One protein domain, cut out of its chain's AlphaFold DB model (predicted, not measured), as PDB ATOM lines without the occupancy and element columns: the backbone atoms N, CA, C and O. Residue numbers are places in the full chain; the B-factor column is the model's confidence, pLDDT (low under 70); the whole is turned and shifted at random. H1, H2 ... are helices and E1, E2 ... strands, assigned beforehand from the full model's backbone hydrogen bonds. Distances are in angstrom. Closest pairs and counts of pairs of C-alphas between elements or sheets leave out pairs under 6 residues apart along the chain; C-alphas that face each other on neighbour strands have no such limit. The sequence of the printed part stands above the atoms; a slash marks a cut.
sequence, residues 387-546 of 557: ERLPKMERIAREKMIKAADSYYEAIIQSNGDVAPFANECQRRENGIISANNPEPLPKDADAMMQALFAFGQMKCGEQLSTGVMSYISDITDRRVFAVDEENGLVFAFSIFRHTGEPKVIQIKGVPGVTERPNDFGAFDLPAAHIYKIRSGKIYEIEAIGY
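Overview. This is residues 387 to 546 of the 557 residues of an uncharacterized protein of Deltaproteobacteria bacterium (UniProt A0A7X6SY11). A twisted sheet of six strands curls round one long helix, H1, while a separate hairpin, E5 and E6, lies out at one end of the longest axis. The shorter helices H3 and H2 sit by the end of the sheet made by E1 and E2, with H2 reaching out to the hairpin. The printed part has 160 residues, with three named helices and eight named strands in the order H1 E1 E2 H2 H3 E3 E4 E5 E6 E7 E8; the class is mixed, helices and strands. The large sheet runs E2 E1 E8 E7 E4 E3 and is mixed, and the small one is antiparallel. The whole is compact, with a radius of gyration of the C-alphas of 15.9 A and spans of 46 by 34 by 25 A.

Arrangement. Start at H1, residues 397 to 412, on one face of the sheet of E1, residues 421 to 429, E2, 432 to 435, E3, 474 to 484, E4, 489 to 498, E7, 523 to 534, and E8, 537 to 545: two layers, a helix on one face of a sheet. Look at Ala 404 and Tyr 531, the closest C-alphas of H1 and E7, 6.4 A apart. E1 bends by 102 degrees at residue 424. It forms a hairpin with E2, N 429 and O 432 being 2.9 A apart, and is parallel to E8, N 428 and O 541 being 2.9 A apart. H2, residues 447 to 456, stands at the sheet's level, height 0.9 A; its closest C-alphas with E2 are Gly 456 and Ala 435, 4.4 A. H3, residues 460 to 464, is on the same face as H1 and only just touches it, with 3 pairs of C-alphas within 8 A, through residues 410 to 411 of H1 alone; Ile 411 and Leu 464 are closest, 6.0 A. The hairpin E3 and E4 has N 476 and O 495 at 2.9 A; antiparallel E4 and E7 have N 494 and O 527 at 2.9 A; the hairpin E7 and E8 has N 530 and O 542 at 2.8 A. E5, residues 504 to 510, and E6, residues 513 to 517, form a hairpin with N 505 and O 516 at 2.8 A; both are apart from H1. In H2 and H3 every O i to N i+4 pair is within hydrogen-bond range; in H1, 9 of 12 are.

Along the chain. Find C-alpha 397 at (192.370, 221.270, 194.789); H1 runs 23.8 A from there. E1 spans 16.8 A, E2 9.0 A, H2 14.1 A, H3 6.6 A, E3 27.0 A, E4 27.6 A, E5 15.6 A, E6 11.4 A and E7 33.6 A. E8 covers 23.3 A, ending at C-alpha 545 (196.009, 245.022, 201.568).

Size, cuts and confidence. The C-alphas of Ala 396 and Asp 444, 47.5 A apart, are the two farthest apart. The printed part has no cut; the link from E2 to H2, 11 residues, is long. The mean pLDDT of the printed part is 94.2, and no printed residue is under 70.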
ATOM      1  N   GLU A 387     178.901 232.429 192.834       93.00
ATOM      2  CA  GLU A 387     178.366 231.392 191.961       93.00
ATOM      3  C   GLU A 387     179.041 230.033 192.197       93.00
ATOM      4  O   GLU A 387     180.259 229.896 192.041       93.00
ATOM      5  N   ARG A 388     178.231 229.007 192.457       90.25
ATOM      6  CA  ARG A 388     178.660 227.607 192.449       90.25
ATOM      7  C   ARG A 388     179.114 227.184 191.056       90.25
ATOM      8  O   ARG A 388     178.392 227.396 190.084       90.25
ATOM      9  N   LEU A 389     180.265 226.526 190.953       88.44
ATOM     10  CA  LEU A 389     180.730 226.003 189.674       88.44
ATOM     11  C   LEU A 389     179.995 224.723 189.272       88.44
ATOM     12  O   LEU A 389     179.801 223.836 190.120       88.44
ATOM     13  N   PRO A 390     179.673 224.559 187.974       80.88
ATOM     14  CA  PRO A 390     179.360 223.251 187.415       80.88
ATOM     15  C   PRO A 390     180.499 222.266 187.706       80.88
ATOM     16  O   PRO A 390     181.668 222.627 187.575       80.88
ATOM     17  N   LYS A 391     180.189 221.011 188.065       73.62
ATOM     18  CA  LYS A 391     181.209 220.007 188.444       73.62
ATOM     19  C   LYS A 391     182.291 219.830 187.373       73.62
ATOM     20  O   LYS A 391     183.462 219.751 187.714       73.62
ATOM     21  N   MET A 392     181.917 219.866 186.093       74.19
ATOM     22  CA  MET A 392     182.852 219.751 184.962       74.19
ATOM     23  C   MET A 392     183.838 220.925 184.833       74.19
ATOM     24  O   MET A 392     184.851 220.791 184.152       74.19
ATOM     25  N   GLU A 393     183.549 222.070 185.455       84.56
ATOM     26  CA  GLU A 393     184.452 223.226 185.510       84.56
ATOM     27  C   GLU A 393     185.309 223.242 186.783       84.56
ATOM     28  O   GLU A 393     186.258 224.029 186.879       84.56
ATOM     29  N   ARG A 394     184.994 222.384 187.762       87.38
ATOM     30  CA  ARG A 394     185.817 222.197 188.958       87.38
ATOM     31  C   ARG A 394     187.054 221.397 188.577       87.38
ATOM     32  O   ARG A 394     187.016 220.489 187.749       87.38
ATOM     33  N   ILE A 395     188.175 221.754 189.181       85.25
ATOM     34  CA  ILE A 395     189.446 221.056 189.013       85.25
ATOM     35  C   ILE A 395     189.929 220.640 190.394       85.25
ATOM     36  O   ILE A 395     189.576 221.291 191.368       85.25
ATOM     37  N   ALA A 396     190.782 219.618 190.452       85.19
ATOM     38  CA  ALA A 396     191.383 219.182 191.706       85.19
ATOM     39  C   ALA A 396     192.020 220.350 192.478       85.19
ATOM     40  O   ALA A 396     192.757 221.159 191.892       85.19
ATOM     41  N   ARG A 397     191.776 220.381 193.786       90.94
ATOM     42  CA  ARG A 397     192.370 221.270 194.789       90.94
ATOM     43  C   ARG A 397     193.804 221.709 194.493       90.94
ATOM     44  O   ARG A 397     194.079 222.906 194.412       90.94
ATOM     45  N   GLU A 398     194.736 220.785 194.274       90.56
ATOM     46  CA  GLU A 398     196.158 221.105 194.067       90.56
ATOM     47  C   GLU A 398     196.384 221.938 192.802       90.56
ATOM     48  O   GLU A 398     197.278 222.788 192.754       90.56
ATOM     49  N   LYS A 399     195.562 221.733 191.766       94.69
ATOM     50  CA  LYS A 399     195.605 222.551 190.548       94.69
ATOM     51  C   LYS A 399     195.073 223.958 190.814       94.69
ATOM     52  O   LYS A 399     195.620 224.903 190.247       94.69
ATOM     53  N   MET A 400     194.064 224.111 191.676       98.00
ATOM     54  CA  MET A 400     193.585 225.428 192.113       98.00
ATOM     55  C   MET A 400     194.666 226.176 192.897       98.00
ATOM     56  O   MET A 400     194.970 227.321 192.568       98.00
ATOM     57  N   ILE A 401     195.310 225.508 193.861       98.06
ATOM     58  CA  ILE A 401     196.435 226.056 194.638       98.06
ATOM     59  C   ILE A 401     197.555 226.512 193.700       98.06
ATOM     60  O   ILE A 401     198.009 227.650 193.786       98.06
ATOM     61  N   LYS A 402     197.964 225.655 192.758       98.00
ATOM     62  CA  LYS A 402     199.025 225.971 191.795       98.00
ATOM     63  C   LYS A 402     198.675 227.164 190.905       98.00
ATOM     64  O   LYS A 402     199.535 228.001 190.645       98.00
ATOM     65  N   ALA A 403     197.436 227.246 190.423       98.25
ATOM     66  CA  ALA A 403     196.988 228.382 189.628       98.25
ATOM     67  C   ALA A 403     197.015 229.679 190.456       98.25
ATOM     68  O   ALA A 403     197.601 230.658 190.001       98.25
ATOM     69  N   ALA A 404     196.481 229.673 191.682       98.38
ATOM     70  CA  ALA A 404     196.542 230.825 192.582       98.38
ATOM     71  C   ALA A 404     197.987 231.254 192.894       98.38
ATOM     72  O   ALA A 404     198.305 232.432 192.775       98.38
ATOM     73  N   ASP A 405     198.886 230.322 193.222       98.25
ATOM     74  CA  ASP A 405     200.285 230.645 193.535       98.25
ATOM     75  C   ASP A 405     201.057 231.192 192.319       98.25
ATOM     76  O   ASP A 405     201.828 232.146 192.438       98.25
ATOM     77  N   SER A 406     200.777 230.673 191.116       98.38
ATOM     78  CA  SER A 406     201.423 231.145 189.882       98.38
ATOM     79  C   SER A 406     201.171 232.626 189.575       98.38
ATOM     80  O   SER A 406     201.969 233.243 188.869       98.38
ATOM     81  N   TYR A 407     200.109 233.230 190.128       98.56
ATOM     82  CA  TYR A 407     199.868 234.676 190.043       98.56
ATOM     83  C   TYR A 407     201.033 235.484 190.621       98.56
ATOM     84  O   TYR A 407     201.474 236.460 190.012       98.56
ATOM     85  N   TYR A 408     201.549 235.071 191.778       98.44
ATOM     86  CA  TYR A 408     202.661 235.754 192.428       98.44
ATOM     87  C   TYR A 408     203.946 235.616 191.602       98.44
ATOM     88  O   TYR A 408     204.678 236.587 191.423       98.44
ATOM     89  N   GLU A 409     204.171 234.443 191.003       98.31
ATOM     90  CA  GLU A 409     205.276 234.229 190.063       98.31
ATOM     91  C   GLU A 409     205.163 235.106 188.811       98.31
ATOM     92  O   GLU A 409     206.154 235.694 188.379       98.31
ATOM     93  N   ALA A 410     203.960 235.262 188.250       98.38
ATOM     94  CA  ALA A 410     203.731 236.127 187.094       98.38
ATOM     95  C   ALA A 410     204.095 237.595 187.377       98.38
ATOM     96  O   ALA A 410     204.610 238.286 186.493       98.38
ATOM     97  N   ILE A 411     203.869 238.065 188.611       98.12
ATOM     98  CA  ILE A 411     204.280 239.402 189.059       98.12
ATOM     99  C   ILE A 411     205.802 239.501 189.134       98.12
ATOM    100  O   ILE A 411     206.382 240.368 188.478       98.12
ATOM    101  N   ILE A 412     206.449 238.609 189.891       98.00
ATOM    102  CA  ILE A 412     207.904 238.646 190.117       98.00
ATOM    103  C   ILE A 412     208.678 238.534 188.807       98.00
ATOM    104  O   ILE A 412     209.653 239.249 188.579       98.00
ATOM    105  N   GLN A 413     208.213 237.681 187.900       97.88
ATOM    106  CA  GLN A 413     208.858 237.475 186.608       97.88
ATOM    107  C   GLN A 413     208.486 238.551 185.579       97.88
ATOM    108  O   GLN A 413     209.060 238.565 184.488       97.88
ATOM    109  N   SER A 414     207.541 239.450 185.897       97.81
ATOM    110  CA  SER A 414     206.954 240.401 184.943       97.81
ATOM    111  C   SER A 414     206.522 239.700 183.648       97.81
ATOM    112  O   SER A 414     206.834 240.146 182.541       97.81
ATOM    113  N   ASN A 415     205.865 238.548 183.801       98.12
ATOM    114  CA  ASN A 415     205.466 237.675 182.707       98.12
ATOM    115  C   ASN A 415     204.072 237.097 182.975       98.12
ATOM    116  O   ASN A 415     203.907 236.138 183.729       98.12
ATOM    117  N   GLY A 416     203.071 237.671 182.314       97.06
ATOM    118  CA  GLY A 416     201.679 237.251 182.416       97.06
ATOM    119  C   GLY A 416     201.381 235.848 181.892       97.06
ATOM    120  O   GLY A 416     200.330 235.319 182.240       97.06
ATOM    121  N   ASP A 417     202.279 235.233 181.115       97.62
ATOM    122  CA  ASP A 417     202.097 233.870 180.587       97.62
ATOM    123  C   ASP A 417     202.385 232.781 181.638       97.62
ATOM    124  O   ASP A 417     202.093 231.606 181.417       97.62
ATOM    125  N   VAL A 418     202.967 233.155 182.786       98.31
ATOM    126  CA  VAL A 418     203.287 232.227 183.886       98.31
ATOM    127  C   VAL A 418     202.025 231.735 184.596       98.31
ATOM    128  O   VAL A 418     201.957 230.572 184.995       98.31
ATOM    129  N   ALA A 419     201.027 232.608 184.744       98.31
ATOM    130  CA  ALA A 419     199.768 232.285 185.400       98.31
ATOM    131  C   ALA A 419     198.656 232.031 184.371       98.31
ATOM    132  O   ALA A 419     198.589 232.708 183.343       98.31
ATOM    133  N   PRO A 420     197.730 231.092 184.633       98.38
ATOM    134  CA  PRO A 420     196.699 230.722 183.676       98.38
ATOM    135  C   PRO A 420     195.523 231.709 183.717       98.38
ATOM    136  O   PRO A 420     194.420 231.360 184.128       98.38
ATOM    137  N   PHE A 421     195.716 232.962 183.313       98.69
ATOM    138  CA  PHE A 421     194.615 233.930 183.281       98.69
ATOM    139  C   PHE A 421     193.575 233.579 182.207       98.69
ATOM    140  O   PHE A 421     193.903 233.225 181.071       98.69
ATOM    141  N   ALA A 422     192.295 233.711 182.550       98.25
ATOM    142  CA  ALA A 422     191.229 233.807 181.561       98.25
ATOM    143  C   ALA A 422     191.350 235.135 180.789       98.25
ATOM    144  O   ALA A 422     191.924 236.107 181.287       98.25
ATOM    145  N   ASN A 423     190.796 235.197 179.577       95.75
ATOM    146  CA  ASN A 423     190.866 236.412 178.753       95.75
ATOM    147  C   ASN A 423     190.118 237.581 179.406       95.75
ATOM    148  O   ASN A 423     190.510 238.736 179.271       95.75
ATOM    149  N   GLU A 424     189.043 237.256 180.107       95.81
ATOM    150  CA  GLU A 424     188.165 238.140 180.856       95.81
ATOM    151  C   GLU A 424     188.634 238.377 182.298       95.81
ATOM    152  O   GLU A 424     187.920 239.035 183.054       95.81
ATOM    153  N   CYS A 425     189.818 237.879 182.684       98.31
ATOM    154  CA  CYS A 425     190.339 238.054 184.036       98.31
ATOM    155  C   CYS A 425     190.262 239.518 184.483       98.31
ATOM    156  O   CYS A 425     190.757 240.395 183.775       98.31
ATOM    157  N   GLN A 426     189.681 239.781 185.657       98.00
ATOM    158  CA  GLN A 426     189.662 241.110 186.278       98.00
ATOM    159  C   GLN A 426     190.255 241.066 187.687       98.00
ATOM    160  O   GLN A 426     189.822 240.266 188.529       98.00
ATOM    161  N   ARG A 427     191.188 241.986 187.961       98.06
ATOM    162  CA  ARG A 427     191.789 242.182 189.286       98.06
ATOM    163  C   ARG A 427     191.226 243.428 189.962       98.06
ATOM    164  O   ARG A 427     191.189 244.500 189.354       98.06
ATOM    165  N   ARG A 428     190.826 243.274 191.224       97.38
ATOM    166  CA  ARG A 428     190.410 244.354 192.123       97.38
ATOM    167  C   ARG A 428     191.286 244.383 193.368       97.38
ATOM    168  O   ARG A 428     191.556 243.332 193.935       97.38
ATOM    169  N   GLU A 429     191.702 245.575 193.780       95.88
ATOM    170  CA  GLU A 429     192.544 245.820 194.958       95.88
ATOM    171  C   GLU A 429     191.905 246.910 195.822       95.88
ATOM    172  O   GLU A 429     191.754 248.047 195.371       95.88
ATOM    173  N   ASN A 430     191.476 246.571 197.044       97.06
ATOM    174  CA  ASN A 430     190.704 247.466 197.925       97.06
ATOM    175  C   ASN A 430     189.503 248.130 197.199       97.06
ATOM    176  O   ASN A 430     189.147 249.283 197.457       97.06
ATOM    177  N   GLY A 431     188.903 247.412 196.241       95.50
ATOM    178  CA  GLY A 431     187.803 247.868 195.387       95.50
ATOM    179  C   GLY A 431     188.213 248.579 194.088       95.50
ATOM    180  O   GLY A 431     187.382 248.714 193.189       95.50
ATOM    181  N   ILE A 432     189.466 248.996 193.919       94.94
ATOM    182  CA  ILE A 432     189.937 249.613 192.669       94.94
ATOM    183  C   ILE A 432     190.129 248.517 191.619       94.94
ATOM    184  O   ILE A 432     190.836 247.546 191.875       94.94
ATOM    185  N   ILE A 433     189.538 248.662 190.428       95.50
ATOM    186  CA  ILE A 433     189.799 247.735 189.315       95.50
ATOM    187  C   ILE A 433     191.168 248.068 188.732       95.50
ATOM    188  O   ILE A 433     191.319 249.040 187.989       95.50
ATOM    189  N   SER A 434     192.167 247.266 189.084       95.00
ATOM    190  CA  SER A 434     193.547 247.514 188.696       95.00
ATOM    191  C   SER A 434     193.976 246.750 187.454       95.00
ATOM    192  O   SER A 434     195.055 247.040 186.966       95.00
ATOM    193  N   ALA A 435     193.170 245.830 186.915       97.00
ATOM    194  CA  ALA A 435     193.355 245.239 185.585       97.00
ATOM    195  C   ALA A 435     192.003 244.836 184.978       97.00
ATOM    196  O   ALA A 435     191.105 244.410 185.708       97.00
ATOM    197  N   ASN A 436     191.885 244.916 183.652       96.81
ATOM    198  CA  ASN A 436     190.665 244.706 182.871       96.81
ATOM    199  C   ASN A 436     189.503 245.615 183.322       96.81
ATOM    200  O   ASN A 436     188.370 245.171 183.541       96.81
ATOM    201  N   ASN A 437     189.815 246.898 183.518       94.81
ATOM    202  CA  ASN A 437     188.850 247.944 183.834       94.81
ATOM    203  C   ASN A 437     188.051 248.331 182.575       94.81
ATOM    204  O   ASN A 437     188.648 248.819 181.615       94.81
ATOM    205  N   PRO A 438     186.715 248.158 182.555       92.19
ATOM    206  CA  PRO A 438     185.895 248.540 181.408       92.19
ATOM    207  C   PRO A 438     185.595 250.045 181.346       92.19
ATOM    208  O   PRO A 438     185.021 250.510 180.360       92.19
ATOM    209  N   GLU A 439     185.912 250.811 182.393       89.50
ATOM    210  CA  GLU A 439     185.577 252.231 182.449       89.50
ATOM    211  C   GLU A 439     186.385 253.048 181.429       89.50
ATOM    212  O   GLU A 439     187.588 252.825 181.250       89.50
ATOM    213  N   PRO A 440     185.748 254.021 180.751       86.38
ATOM    214  CA  PRO A 440     186.455 254.911 179.850       86.38
ATOM    215  C   PRO A 440     187.365 255.857 180.637       86.38
ATOM    216  O   PRO A 440     187.030 256.304 181.732       86.38
ATOM    217  N   LEU A 441     188.488 256.232 180.023       84.00
ATOM    218  CA  LEU A 441     189.359 257.282 180.537       84.00
ATOM    219  C   LEU A 441     188.555 258.587 180.768       84.00
ATOM    220  O   LEU A 441     187.853 259.031 179.849       84.00
ATOM    221  N   PRO A 442     188.674 259.240 181.941       84.75
ATOM    222  CA  PRO A 442     188.082 260.550 182.184       84.75
ATOM    223  C   PRO A 442     188.572 261.590 181.168       84.75
ATOM    224  O   PRO A 442     189.751 261.636 180.819       84.75
ATOM    225  N   LYS A 443     187.665 262.445 180.681       83.44
ATOM    226  CA  LYS A 443     187.954 263.403 179.591       83.44
ATOM    227  C   LYS A 443     189.014 264.449 179.952       83.44
ATOM    228  O   LYS A 443     189.621 265.030 179.059       83.44
ATOM    229  N   ASP A 444     189.192 264.699 181.238       87.25
ATOM    230  CA  ASP A 444     190.098 265.663 181.854       87.25
ATOM    231  C   ASP A 444     191.252 264.985 182.613       87.25
ATOM    232  O   ASP A 444     191.941 265.637 183.394       87.25
ATOM    233  N   ALA A 445     191.487 263.688 182.371       81.38
ATOM    234  CA  ALA A 445     192.591 262.955 182.977       81.38
ATOM    235  C   ALA A 445     193.940 263.591 182.612       81.38
ATOM    236  O   ALA A 445     194.278 263.744 181.434       81.38
ATOM    237  N   ASP A 446     194.734 263.918 183.631       83.88
ATOM    238  CA  ASP A 446     196.128 264.311 183.450       83.88
ATOM    239  C   ASP A 446     196.988 263.134 182.943       83.88
ATOM    240  O   ASP A 446     196.530 261.996 182.826       83.88
ATOM    241  N   ALA A 447     198.256 263.396 182.622       78.12
ATOM    242  CA  ALA A 447     199.151 262.378 182.071       78.12
ATOM    243  C   ALA A 447     199.371 261.177 183.016       78.12
ATOM    244  O   ALA A 447     199.542 260.049 182.550       78.12
ATOM    245  N   MET A 448     199.348 261.397 184.334       77.38
ATOM    246  CA  MET A 448     199.510 260.326 185.317       77.38
ATOM    247  C   MET A 448     198.268 259.431 185.341       77.38
ATOM    248  O   MET A 448     198.389 258.207 185.273       77.38
ATOM    249  N   MET A 449     197.080 260.031 185.377       80.31
ATOM    250  CA  MET A 449     195.803 259.326 185.309       80.31
ATOM    251  C   MET A 449     195.638 258.591 183.979       80.31
ATOM    252  O   MET A 449     195.191 257.449 183.979       80.31
ATOM    253  N   GLN A 450     196.067 259.184 182.863       81.94
ATOM    254  CA  GLN A 450     196.104 258.515 181.560       81.94
ATOM    255  C   GLN A 450     196.955 257.247 181.591       81.94
ATOM    256  O   GLN A 450     196.501 256.201 181.130       81.94
ATOM    257  N   ALA A 451     198.157 257.314 182.170       79.25
ATOM    258  CA  ALA A 451     199.021 256.148 182.300       79.25
ATOM    259  C   ALA A 451     198.382 255.073 183.196       79.25
ATOM    260  O   ALA A 451     198.316 253.913 182.797       79.25
ATOM    261  N   LEU A 452     197.858 255.445 184.368       82.38
ATOM    262  CA  LEU A 452     197.185 254.513 185.283       82.38
ATOM    263  C   LEU A 452     195.979 253.822 184.630       82.38
ATOM    264  O   LEU A 452     195.844 252.604 184.746       82.38
ATOM    265  N   PHE A 453     195.149 254.567 183.899       87.75
ATOM    266  CA  PHE A 453     194.034 254.006 183.134       87.75
ATOM    267  C   PHE A 453     194.511 253.088 182.011       87.75
ATOM    268  O   PHE A 453     193.935 252.018 181.836       87.75
ATOM    269  N   ALA A 454     195.575 253.455 181.289       87.69
ATOM    270  CA  ALA A 454     196.126 252.619 180.227       87.69
ATOM    271  C   ALA A 454     196.527 251.238 180.761       87.69
ATOM    272  O   ALA A 454     196.149 250.238 180.163       87.69
ATOM    273  N   PHE A 455     197.204 251.165 181.914       91.69
ATOM    274  CA  PHE A 455     197.491 249.879 182.556       91.69
ATOM    275  C   PHE A 455     196.217 249.202 183.061       91.69
ATOM    276  O   PHE A 455     196.029 248.011 182.818       91.69
ATOM    277  N   GLY A 456     195.342 249.933 183.755       92.31
ATOM    278  CA  GLY A 456     194.120 249.387 184.348       92.31
ATOM    279  C   GLY A 456     193.169 248.758 183.328       92.31
ATOM    280  O   GLY A 456     192.484 247.797 183.660       92.31
ATOM    281  N   GLN A 457     193.151 249.245 182.086       93.81
ATOM    282  CA  GLN A 457     192.338 248.705 180.990       93.81
ATOM    283  C   GLN A 457     192.938 247.451 180.326       93.81
ATOM    284  O   GLN A 457     192.230 246.750 179.606       93.81
ATOM    285  N   MET A 458     194.219 247.140 180.552       95.62
ATOM    286  CA  MET A 458     194.848 245.929 180.006       95.62
ATOM    287  C   MET A 458     194.332 244.676 180.708       95.62
ATOM    288  O   MET A 458     194.002 244.708 181.896       95.62
ATOM    289  N   LYS A 459     194.332 243.540 180.006       97.19
ATOM    290  CA  LYS A 459     194.037 242.243 180.633       97.19
ATOM    291  C   LYS A 459     195.067 241.916 181.713       97.19
ATOM    292  O   LYS A 459     196.214 242.349 181.615       97.19
ATOM    293  N   CYS A 460     194.687 241.083 182.688       97.88
ATOM    294  CA  CYS A 460     195.556 240.676 183.803       97.88
ATOM    295  C   CYS A 460     196.979 240.295 183.351       97.88
ATOM    296  O   CYS A 460     197.947 240.919 183.778       97.88
ATOM    297  N   GLY A 461     197.106 239.311 182.451       97.56
ATOM    298  CA  GLY A 461     198.414 238.848 181.975       97.56
ATOM    299  C   GLY A 461     199.168 239.907 181.165       97.56
ATOM    300  O   GLY A 461     200.337 240.175 181.431       97.56
ATOM    301  N   GLU A 462     198.485 240.563 180.223       97.44
ATOM    302  CA  GLU A 462     199.076 241.610 179.378       97.44
ATOM    303  C   GLU A 462     199.674 242.742 180.224       97.44
ATOM    304  O   GLU A 462     200.780 243.204 179.944       97.44
ATOM    305  N   GLN A 463     198.980 243.151 181.290       97.19
ATOM    306  CA  GLN A 463     199.466 244.177 182.201       97.19
ATOM    307  C   GLN A 463     200.740 243.743 182.931       97.19
ATOM    308  O   GLN A 463     201.698 244.515 182.983       97.19
ATOM    309  N   LEU A 464     200.777 242.532 183.497       97.38
ATOM    310  CA  LEU A 464     201.962 242.056 184.221       97.38
ATOM    311  C   LEU A 464     203.186 241.974 183.301       97.38
ATOM    312  O   LEU A 464     204.281 242.378 183.695       97.38
ATOM    313  N   SER A 465     202.987 241.573 182.042       98.06
ATOM    314  CA  SER A 465     204.039 241.525 181.015       98.06
ATOM    315  C   SER A 465     204.622 242.894 180.637       98.06
ATOM    316  O   SER A 465     205.685 242.959 180.014       98.06
ATOM    317  N   THR A 466     203.978 244.004 181.020       96.94
ATOM    318  CA  THR A 466     204.555 245.345 180.821       96.94
ATOM    319  C   THR A 466     205.733 245.630 181.749       96.94
ATOM    320  O   THR A 466     206.519 246.526 181.452       96.94
ATOM    321  N   GLY A 467     205.858 244.903 182.865       96.50
ATOM    322  CA  GLY A 467     206.804 245.225 183.934       96.50
ATOM    323  C   GLY A 467     206.338 246.341 184.873       96.50
ATOM    324  O   GLY A 467     207.101 246.743 185.742       96.50
ATOM    325  N   VAL A 468     205.091 246.827 184.767       94.94
ATOM    326  CA  VAL A 468     204.572 247.906 185.637       94.94
ATOM    327  C   VAL A 468     204.661 247.586 187.135       94.94
ATOM    328  O   VAL A 468     204.733 248.500 187.949       94.94
ATOM    329  N   MET A 469     204.707 246.300 187.484       95.44
ATOM    330  CA  MET A 469     204.809 245.789 188.852       95.44
ATOM    331  C   MET A 469     206.245 245.439 189.285       95.44
ATOM    332  O   MET A 469     206.440 244.917 190.378       95.44
ATOM    333  N   SER A 470     207.272 245.738 188.479       96.31
ATOM    334  CA  SER A 470     208.661 245.321 188.749       96.31
ATOM    335  C   SER A 470     209.328 246.023 189.944       96.31
ATOM    336  O   SER A 470     210.509 245.810 190.196       96.31
ATOM    337  N   TYR A 471     208.609 246.915 190.628       95.69
ATOM    338  CA  TYR A 471     209.028 247.528 191.892       95.69
ATOM    339  C   TYR A 471     208.718 246.638 193.110       95.69
ATOM    340  O   TYR A 471     209.186 246.920 194.214       95.69
ATOM    341  N   ILE A 472     207.953 245.558 192.917       97.88
ATOM    342  CA  ILE A 472     207.795 244.474 193.888       97.88
ATOM    343  C   ILE A 472     209.037 243.588 193.780       97.88
ATOM    344  O   ILE A 472     209.250 242.924 192.767       97.88
ATOM    345  N   SER A 473     209.874 243.601 194.814       96.44
ATOM    346  CA  SER A 473     211.150 242.873 194.811       96.44
ATOM    347  C   SER A 473     211.008 241.384 195.117       96.44
ATOM    348  O   SER A 473     211.810 240.592 194.633       96.44
ATOM    349  N   ASP A 474     210.013 241.016 195.925       97.94
ATOM    350  CA  ASP A 474     209.683 239.629 196.249       97.94
ATOM    351  C   ASP A 474     208.234 239.550 196.760       97.94
ATOM    352  O   ASP A 474     207.648 240.560 197.157       97.94
ATOM    353  N   ILE A 475     207.649 238.358 196.765       98.31
ATOM    354  CA  ILE A 475     206.373 238.068 197.421       98.31
ATOM    355  C   ILE A 475     206.598 236.837 198.287       98.31
ATOM    356  O   ILE A 475     206.613 235.710 197.786       98.31
ATOM    357  N   THR A 476     206.778 237.058 199.584       96.94
ATOM    358  CA  THR A 476     207.074 236.011 200.564       96.94
ATOM    359  C   THR A 476     205.813 235.594 201.312       96.94
ATOM    360  O   THR A 476     204.743 236.187 201.147       96.94
ATOM    361  N   ASP A 477     205.937 234.563 202.153       95.81
ATOM    362  CA  ASP A 477     204.886 234.151 203.092       95.81
ATOM    363  C   ASP A 477     203.534 233.891 202.404       95.81
ATOM    364  O   ASP A 477     202.466 234.174 202.952       95.81
ATOM    365  N   ARG A 478     203.600 233.359 201.176       96.62
ATOM    366  CA  ARG A 478     202.449 232.928 200.384       96.62
ATOM    367  C   ARG A 478     201.828 231.723 201.079       96.62
ATOM    368  O   ARG A 478     202.382 230.627 201.068       96.62
ATOM    369  N   ARG A 479     200.697 231.941 201.736       95.19
ATOM    370  CA  ARG A 479     200.006 230.935 202.542       95.19
ATOM    371  C   ARG A 479     198.596 230.770 201.997       95.19
ATOM    372  O   ARG A 479     197.750 231.636 202.216       95.19
ATOM    373  N   VAL A 480     198.366 229.681 201.268       96.50
ATOM    374  CA  VAL A 480     197.022 229.263 200.851       96.50
ATOM    375  C   VAL A 480     196.370 228.539 202.022       96.50
ATOM    376  O   VAL A 480     196.936 227.580 202.541       96.50
ATOM    377  N   PHE A 481     195.212 229.034 202.446       95.00
ATOM    378  CA  PHE A 481     194.545 228.592 203.673       95.00
ATOM    379  C   PHE A 481     193.245 227.845 203.396       95.00
ATOM    380  O   PHE A 481     193.004 226.795 203.978       95.00
ATOM    381  N   ALA A 482     192.435 228.368 202.473       97.75
ATOM    382  CA  ALA A 482     191.150 227.781 202.132       97.75
ATOM    383  C   ALA A 482     191.002 227.632 200.614       97.75
ATOM    384  O   ALA A 482     191.263 228.573 199.856       97.75
ATOM    385  N   VAL A 483     190.567 226.455 200.182       98.00
ATOM    386  CA  VAL A 483     190.201 226.101 198.814       98.00
ATOM    387  C   VAL A 483     188.769 225.579 198.829       98.00
ATOM    388  O   VAL A 483     188.468 224.547 199.414       98.00
ATOM    389  N   ASP A 484     187.887 226.319 198.172       96.69
ATOM    390  CA  ASP A 484     186.472 226.007 198.013       96.69
ATOM    391  C   ASP A 484     186.263 225.524 196.574       96.69
ATOM    392  O   ASP A 484     186.056 226.325 195.659       96.69
ATOM    393  N   GLU A 485     186.387 224.216 196.345       92.19
ATOM    394  CA  GLU A 485     186.243 223.612 195.012       92.19
ATOM    395  C   GLU A 485     184.823 223.780 194.456       92.19
ATOM    396  O   GLU A 485     184.638 223.919 193.244       92.19
ATOM    397  N   GLU A 486     183.815 223.818 195.333       89.56
ATOM    398  CA  GLU A 486     182.409 223.981 194.968       89.56
ATOM    399  C   GLU A 486     182.152 225.327 194.284       89.56
ATOM    400  O   GLU A 486     181.490 225.374 193.240       89.56
ATOM    401  N   ASN A 487     182.719 226.407 194.821       94.81
ATOM    402  CA  ASN A 487     182.658 227.736 194.219       94.81
ATOM    403  C   ASN A 487     183.897 228.071 193.384       94.81
ATOM    404  O   ASN A 487     183.969 229.164 192.827       94.81
ATOM    405  N   GLY A 488     184.885 227.187 193.275       97.06
ATOM    406  CA  GLY A 488     186.147 227.480 192.600       97.06
ATOM    407  C   GLY A 488     186.886 228.678 193.197       97.06
ATOM    408  O   GLY A 488     187.385 229.510 192.439       97.06
ATOM    409  N   LEU A 489     186.907 228.823 194.524       98.69
ATOM    410  CA  LEU A 489     187.593 229.923 195.206       98.69
ATOM    411  C   LEU A 489     188.866 229.438 195.900       98.69
ATOM    412  O   LEU A 489     188.885 228.372 196.506       98.69
ATOM    413  N   VAL A 490     189.924 230.243 195.853       98.81
ATOM    414  CA  VAL A 490     191.136 230.038 196.662       98.81
ATOM    415  C   VAL A 490     191.401 231.292 197.470       98.81
ATOM    416  O   VAL A 490     191.480 232.370 196.886       98.81
ATOM    417  N   PHE A 491     191.574 231.152 198.780       98.88
ATOM    418  CA  PHE A 491     191.971 232.229 199.681       98.88
ATOM    419  C   PHE A 491     193.434 232.077 200.106       98.88
ATOM    420  O   PHE A 491     193.855 231.012 200.574       98.88
ATOM    421  N   ALA A 492     194.199 233.163 200.004       98.50
ATOM    422  CA  ALA A 492     195.598 233.195 200.408       98.50
ATOM    423  C   ALA A 492     195.988 234.507 201.098       98.50
ATOM    424  O   ALA A 492     195.534 235.580 200.702       98.50
ATOM    425  N   PHE A 493     196.901 234.421 202.067       98.50
ATOM    426  CA  PHE A 493     197.681 235.570 202.536       98.50
ATOM    427  C   PHE A 493     199.065 235.586 201.882       98.50
ATOM    428  O   PHE A 493     199.598 234.544 201.502       98.50
ATOM    429  N   SER A 494     199.654 236.772 201.766       98.31
ATOM    430  CA  SER A 494     200.989 236.989 201.191       98.31
ATOM    431  C   SER A 494     201.584 238.299 201.707       98.31
ATOM    432  O   SER A 494     200.832 239.177 202.140       98.31
ATOM    433  N   ILE A 495     202.909 238.451 201.648       98.56
ATOM    434  CA  ILE A 495     203.593 239.716 201.950       98.56
ATOM    435  C   ILE A 495     204.413 240.139 200.732       98.56
ATOM    436  O   ILE A 495     205.402 239.504 200.371       98.56
ATOM    437  N   PHE A 496     204.001 241.234 200.102       98.56
ATOM    438  CA  PHE A 496     204.697 241.836 198.972       98.56
ATOM    439  C   PHE A 496     205.819 242.720 199.515       98.56
ATOM    440  O   PHE A 496     205.567 243.673 200.255       98.56
ATOM    441  N   ARG A 497     207.059 242.397 199.158       98.31
ATOM    442  CA  ARG A 497     208.265 243.069 199.642       98.31
ATOM    443  C   ARG A 497     208.681 244.156 198.666       98.31
ATOM    444  O   ARG A 497     208.852 243.882 197.473       98.31
ATOM    445  N   HIS A 498     208.929 245.358 199.176       98.06
ATOM    446  CA  HIS A 498     209.432 246.478 198.384       98.06
ATOM    447  C   HIS A 498     210.678 247.066 199.036       98.06
ATOM    448  O   HIS A 498     210.649 247.540 200.169       98.06
ATOM    449  N   THR A 499     211.779 247.102 198.291       96.69
ATOM    450  CA  THR A 499     213.045 247.704 198.743       96.69
ATOM    451  C   THR A 499     213.135 249.204 198.440       96.69
ATOM    452  O   THR A 499     214.082 249.867 198.859       96.69
ATOM    453  N   GLY A 500     212.164 249.754 197.700       95.12
ATOM    454  CA  GLY A 500     212.220 251.106 197.138       95.12
ATOM    455  C   GLY A 500     213.075 251.215 195.870       95.12
ATOM    456  O   GLY A 500     213.308 252.325 195.389       95.12
ATOM    457  N   GLU A 501     213.548 250.088 195.333       95.69
ATOM    458  CA  GLU A 501     214.216 249.972 194.037       95.69
ATOM    459  C   GLU A 501     213.351 249.168 193.045       95.69
ATOM    460  O   GLU A 501     212.540 248.346 193.475       95.69
ATOM    461  N   PRO A 502     213.510 249.374 191.723       96.06
ATOM    462  CA  PRO A 502     214.335 250.412 191.095       96.06
ATOM    463  C   PRO A 502     213.689 251.798 191.236       96.06
ATOM    464  O   PRO A 502     212.466 251.887 191.260       96.06
ATOM    465  N   LYS A 503     214.468 252.892 191.246       95.88
ATOM    466  CA  LYS A 503     213.924 254.277 191.195       95.88
ATOM    467  C   LYS A 503     213.156 254.622 189.918       95.88
ATOM    468  O   LYS A 503     212.380 255.575 189.905       95.88
ATOM    469  N   VAL A 504     213.361 253.853 188.854       96.06
ATOM    470  CA  VAL A 504     212.640 253.987 187.586       96.06
ATOM    471  C   VAL A 504     212.182 252.605 187.134       96.06
ATOM    472  O   VAL A 504     213.000 251.711 186.921       96.06
ATOM    473  N   ILE A 505     210.872 252.439 186.976       95.50
ATOM    474  CA  ILE A 505     210.228 251.227 186.471       95.50
ATOM    475  C   ILE A 505     210.234 251.294 184.948       95.50
ATOM    476  O   ILE A 505     209.717 252.248 184.369       95.50
ATOM    477  N   GLN A 506     210.802 250.284 184.297       96.00
ATOM    478  CA  GLN A 506     210.834 250.194 182.837       96.00
ATOM    479  C   GLN A 506     209.554 249.532 182.324       96.00
ATOM    480  O   GLN A 506     209.179 248.458 182.793       96.00
ATOM    481  N   ILE A 507     208.898 250.164 181.352       95.31
ATOM    482  CA  ILE A 507     207.602 249.738 180.816       95.31
ATOM    483  C   ILE A 507     207.764 249.214 179.392       95.31
ATOM    484  O   ILE A 507     208.376 249.844 178.527       95.31
ATOM    485  N   LYS A 508     207.169 248.049 179.135       94.75
ATOM    486  CA  LYS A 508     207.158 247.380 177.832       94.75
ATOM    487  C   LYS A 508     205.753 247.370 177.245       94.75
ATOM    488  O   LYS A 508     204.777 247.163 177.954       94.75
ATOM    489  N   GLY A 509     205.660 247.532 175.926       89.50
ATOM    490  CA  GLY A 509     204.428 247.262 175.180       89.50
ATOM    491  C   GLY A 509     203.292 248.277 175.358       89.50
ATOM    492  O   GLY A 509     202.212 248.035 174.831       89.50
ATOM    493  N   VAL A 510     203.521 249.410 176.034       89.19
ATOM    494  CA  VAL A 510     202.514 250.469 176.215       89.19
ATOM    495  C   VAL A 510     202.865 251.690 175.353       89.19
ATOM    496  O   VAL A 510     203.894 252.330 175.580       89.19
ATOM    497  N   PRO A 511     202.047 252.042 174.343       84.62
ATOM    498  CA  PRO A 511     202.315 253.197 173.490       84.62
ATOM    499  C   PRO A 511     202.435 254.498 174.291       84.62
ATOM    500  O   PRO A 511     201.537 254.861 175.043       84.62
ATOM    501  N   GLY A 512     203.546 255.216 174.109       83.31
ATOM    502  CA  GLY A 512     203.786 256.505 174.768       83.31
ATOM    503  C   GLY A 512     204.252 256.422 176.226       83.31
ATOM    504  O   GLY A 512     204.546 257.465 176.803       83.31
ATOM    505  N   VAL A 513     204.379 255.221 176.805       86.69
ATOM    506  CA  VAL A 513     204.868 255.018 178.178       86.69
ATOM    507  C   VAL A 513     206.012 254.006 178.164       86.69
ATOM    508  O   VAL A 513     205.793 252.806 178.035       86.69
ATOM    509  N   THR A 514     207.246 254.496 178.285       90.44
ATOM    510  CA  THR A 514     208.463 253.661 178.302       90.44
ATOM    511  C   THR A 514     209.026 253.454 179.701       90.44
ATOM    512  O   THR A 514     209.730 252.481 179.939       90.44
ATOM    513  N   GLU A 515     208.719 254.350 180.637       92.31
ATOM    514  CA  GLU A 515     209.165 254.260 182.023       92.31
ATOM    515  C   GLU A 515     208.244 255.040 182.968       92.31
ATOM    516  O   GLU A 515     207.450 255.879 182.530       92.31
ATOM    517  N   ARG A 516     208.346 254.758 184.269       89.69
ATOM    518  CA  ARG A 516     207.664 255.489 185.345       89.69
ATOM    519  C   ARG A 516     208.599 255.703 186.535       89.69
ATOM    520  O   ARG A 516     209.351 254.787 186.864       89.69
ATOM    521  N   PRO A 517     208.539 256.859 187.217       91.94
ATOM    522  CA  PRO A 517     209.241 257.026 188.482       91.94
ATOM    523  C   PRO A 517     208.662 256.074 189.538       91.94
ATOM    524  O   PRO A 517     207.450 255.856 189.596       91.94
ATOM    525  N   ASN A 518     209.541 255.502 190.357       93.25
ATOM    526  CA  ASN A 518     209.176 254.796 191.578       93.25
ATOM    527  C   ASN A 518     209.477 255.706 192.767       93.25
ATOM    528  O   ASN A 518     210.597 255.745 193.283       93.25
ATOM    529  N   ASP A 519     208.453 256.441 193.183       91.50
ATOM    530  CA  ASP A 519     208.548 257.373 194.303       91.50
ATOM    531  C   ASP A 519     208.341 256.679 195.661       91.50
ATOM    532  O   ASP A 519     208.366 257.333 196.706       91.50
ATOM    533  N   PHE A 520     208.150 255.353 195.675       91.00
ATOM    534  CA  PHE A 520     208.016 254.592 196.910       91.00
ATOM    535  C   PHE A 520     209.378 254.374 197.592       91.00
ATOM    536  O   PHE A 520     210.410 254.123 196.963       91.00
ATOM    537  N   GLY A 521     209.371 254.459 198.924       94.00
ATOM    538  CA  GLY A 521     210.463 253.975 199.770       94.00
ATOM    539  C   GLY A 521     210.421 252.454 199.943       94.00
ATOM    540  O   GLY A 521     209.672 251.765 199.257       94.00
ATOM    541  N   ALA A 522     211.212 251.929 200.879       97.31
ATOM    542  CA  ALA A 522     211.072 250.539 201.303       97.31
ATOM    543  C   ALA A 522     209.819 250.381 202.176       97.31
ATOM    544  O   ALA A 522     209.616 251.162 203.110       97.31
ATOM    545  N   PHE A 523     208.993 249.384 201.875       98.06
ATOM    546  CA  PHE A 523     207.790 249.040 202.631       98.06
ATOM    547  C   PHE A 523     207.395 247.591 202.342       98.06
ATOM    548  O   PHE A 523     207.822 247.007 201.345       98.06
ATOM    549  N   ASP A 524     206.544 247.023 203.187       98.31
ATOM    550  CA  ASP A 524     205.907 245.740 202.904       98.31
ATOM    551  C   ASP A 524     204.399 245.922 202.760       98.31
ATOM    552  O   ASP A 524     203.806 246.830 203.343       98.31
ATOM    553  N   LEU A 525     203.770 245.061 201.970       98.44
ATOM    554  CA  LEU A 525     202.329 245.061 201.764       98.44
ATOM    555  C   LEU A 525     201.788 243.661 202.071       98.44
ATOM    556  O   LEU A 525     201.824 242.775 201.211       98.44
ATOM    557  N   PRO A 526     201.310 243.428 203.308       98.44
ATOM    558  CA  PRO A 526     200.459 242.293 203.627       98.44
ATOM    559  C   PRO A 526     199.178 242.359 202.815       98.44
ATOM    560  O   PRO A 526     198.473 243.373 202.831       98.44
ATOM    561  N   ALA A 527     198.861 241.264 202.139       98.50
ATOM    562  CA  ALA A 527     197.676 241.156 201.310       98.50
ATOM    563  C   ALA A 527     196.927 239.851 201.551       98.50
ATOM    564  O   ALA A 527     197.533 238.800 201.785       98.50
ATOM    565  N   ALA A 528     195.607 239.930 201.419       98.75
ATOM    566  CA  ALA A 528     194.719 238.790 201.269       98.75
ATOM    567  C   ALA A 528     194.197 238.757 199.834       98.75
ATOM    568  O   ALA A 528     193.794 239.794 199.305       98.75
ATOM    569  N   HIS A 529     194.161 237.575 199.231       98.75
ATOM    570  CA  HIS A 529     193.661 237.358 197.880       98.75
ATOM    571  C   HIS A 529     192.586 236.276 197.881       98.75
ATOM    572  O   HIS A 529     192.765 235.230 198.505       98.75
ATOM    573  N   ILE A 530     191.508 236.513 197.137       98.88
ATOM    574  CA  ILE A 530     190.557 235.497 196.691       98.88
ATOM    575  C   ILE A 530     190.659 235.373 195.174       98.88
ATOM    576  O   ILE A 530     190.497 236.356 194.449       98.88
ATOM    577  N   TYR A 531     190.891 234.155 194.697       98.81
ATOM    578  CA  TYR A 531     190.941 233.820 193.275       98.81
ATOM    579  C   TYR A 531     189.688 233.049 192.875       98.81
ATOM    580  O   TYR A 531     189.399 232.032 193.497       98.81
ATOM    581  N   LYS A 532     188.993 233.463 191.808       98.69
ATOM    582  CA  LYS A 532     188.000 232.618 191.124       98.69
ATOM    583  C   LYS A 532     188.692 231.803 190.043       98.69
ATOM    584  O   LYS A 532     189.174 232.372 189.060       98.69
ATOM    585  N   ILE A 533     188.701 230.486 190.197       98.56
ATOM    586  CA  ILE A 533     189.338 229.542 189.283       98.56
ATOM    587  C   ILE A 533     188.274 228.639 188.677       98.56
ATOM    588  O   ILE A 533     187.563 227.952 189.400       98.56
ATOM    589  N   ARG A 534     188.177 228.630 187.347       95.75
ATOM    590  CA  ARG A 534     187.254 227.769 186.589       95.75
ATOM    591  C   ARG A 534     188.035 227.072 185.488       95.75
ATOM    592  O   ARG A 534     188.830 227.722 184.809       95.75
ATOM    593  N   SER A 535     187.859 225.765 185.320       93.00
ATOM    594  CA  SER A 535     188.504 224.987 184.249       93.00
ATOM    595  C   SER A 535     190.018 225.238 184.132       93.00
ATOM    596  O   SER A 535     190.568 225.347 183.037       93.00
ATOM    597  N   GLY A 536     190.705 225.389 185.271       95.31
ATOM    598  CA  GLY A 536     192.154 225.621 185.319       95.31
ATOM    599  C   GLY A 536     192.616 227.062 185.110       95.31
ATOM    600  O   GLY A 536     193.824 227.284 185.119       95.31
ATOM    601  N   LYS A 537     191.711 228.033 184.925       98.44
ATOM    602  CA  LYS A 537     192.063 229.437 184.664       98.44
ATOM    603  C   LYS A 537     191.557 230.395 185.737       98.44
ATOM    604  O   LYS A 537     190.497 230.168 186.309       98.44
ATOM    605  N   ILE A 538     192.289 231.485 185.963       98.75
ATOM    606  CA  ILE A 538     191.933 232.570 186.889       98.75
ATOM    607  C   ILE A 538     191.024 233.573 186.169       98.75
ATOM    608  O   ILE A 538     191.451 234.220 185.213       98.75
ATOM    609  N   TYR A 539     189.791 233.718 186.645       98.44
ATOM    610  CA  TYR A 539     188.786 234.644 186.109       98.44
ATOM    611  C   TYR A 539     188.669 235.922 186.932       98.44
ATOM    612  O   TYR A 539     188.406 236.993 186.397       98.44
ATOM    613  N   GLU A 540     188.863 235.833 188.242       98.44
ATOM    614  CA  GLU A 540     188.757 236.991 189.120       98.44
ATOM    615  C   GLU A 540     189.812 236.927 190.207       98.44
ATOM    616  O   GLU A 540     190.115 235.854 190.726       98.44
ATOM    617  N   ILE A 541     190.356 238.093 190.541       98.69
ATOM    618  CA  ILE A 541     191.210 238.295 191.705       98.69
ATOM    619  C   ILE A 541     190.571 239.419 192.509       98.69
ATOM    620  O   ILE A 541     190.420 240.531 191.993       98.69
ATOM    621  N   GLU A 542     190.143 239.119 193.727       98.69
ATOM    622  CA  GLU A 542     189.720 240.105 194.719       98.69
ATOM    623  C   GLU A 542     190.811 240.181 195.781       98.69
ATOM    624  O   GLU A 542     191.118 239.182 196.430       98.69
ATOM    625  N   ALA A 543     191.445 241.337 195.907       98.38
ATOM    626  CA  ALA A 543     192.582 241.531 196.785       98.38
ATOM    627  C   ALA A 543     192.330 242.691 197.741       98.38
ATOM    628  O   ALA A 543     191.758 243.721 197.371       98.38
ATOM    629  N   ILE A 544     192.804 242.536 198.971       98.25
ATOM    630  CA  ILE A 544     192.856 243.620 199.946       98.25
ATOM    631  C   ILE A 544     194.245 243.672 200.571       98.25
ATOM    632  O   ILE A 544     194.905 242.641 200.704       98.25
ATOM    633  N   GLY A 545     194.689 244.856 200.969       97.62
ATOM    634  CA  GLY A 545     196.009 245.022 201.568       97.62
ATOM    635  C   GLY A 545     196.252 246.423 202.102       97.62
ATOM    636  O   GLY A 545     195.552 247.375 201.744       97.62
ATOM    637  N   TYR A 546     197.257 246.547 202.960       97.12
ATOM    638  CA  TYR A 546     197.703 247.819 203.526       97.12
ATOM    639  C   TYR A 546     199.226 247.931 203.440       97.12
ATOM    640  O   TYR A 546     199.928 246.927 203.346       97.12
TER     641      TYR A 546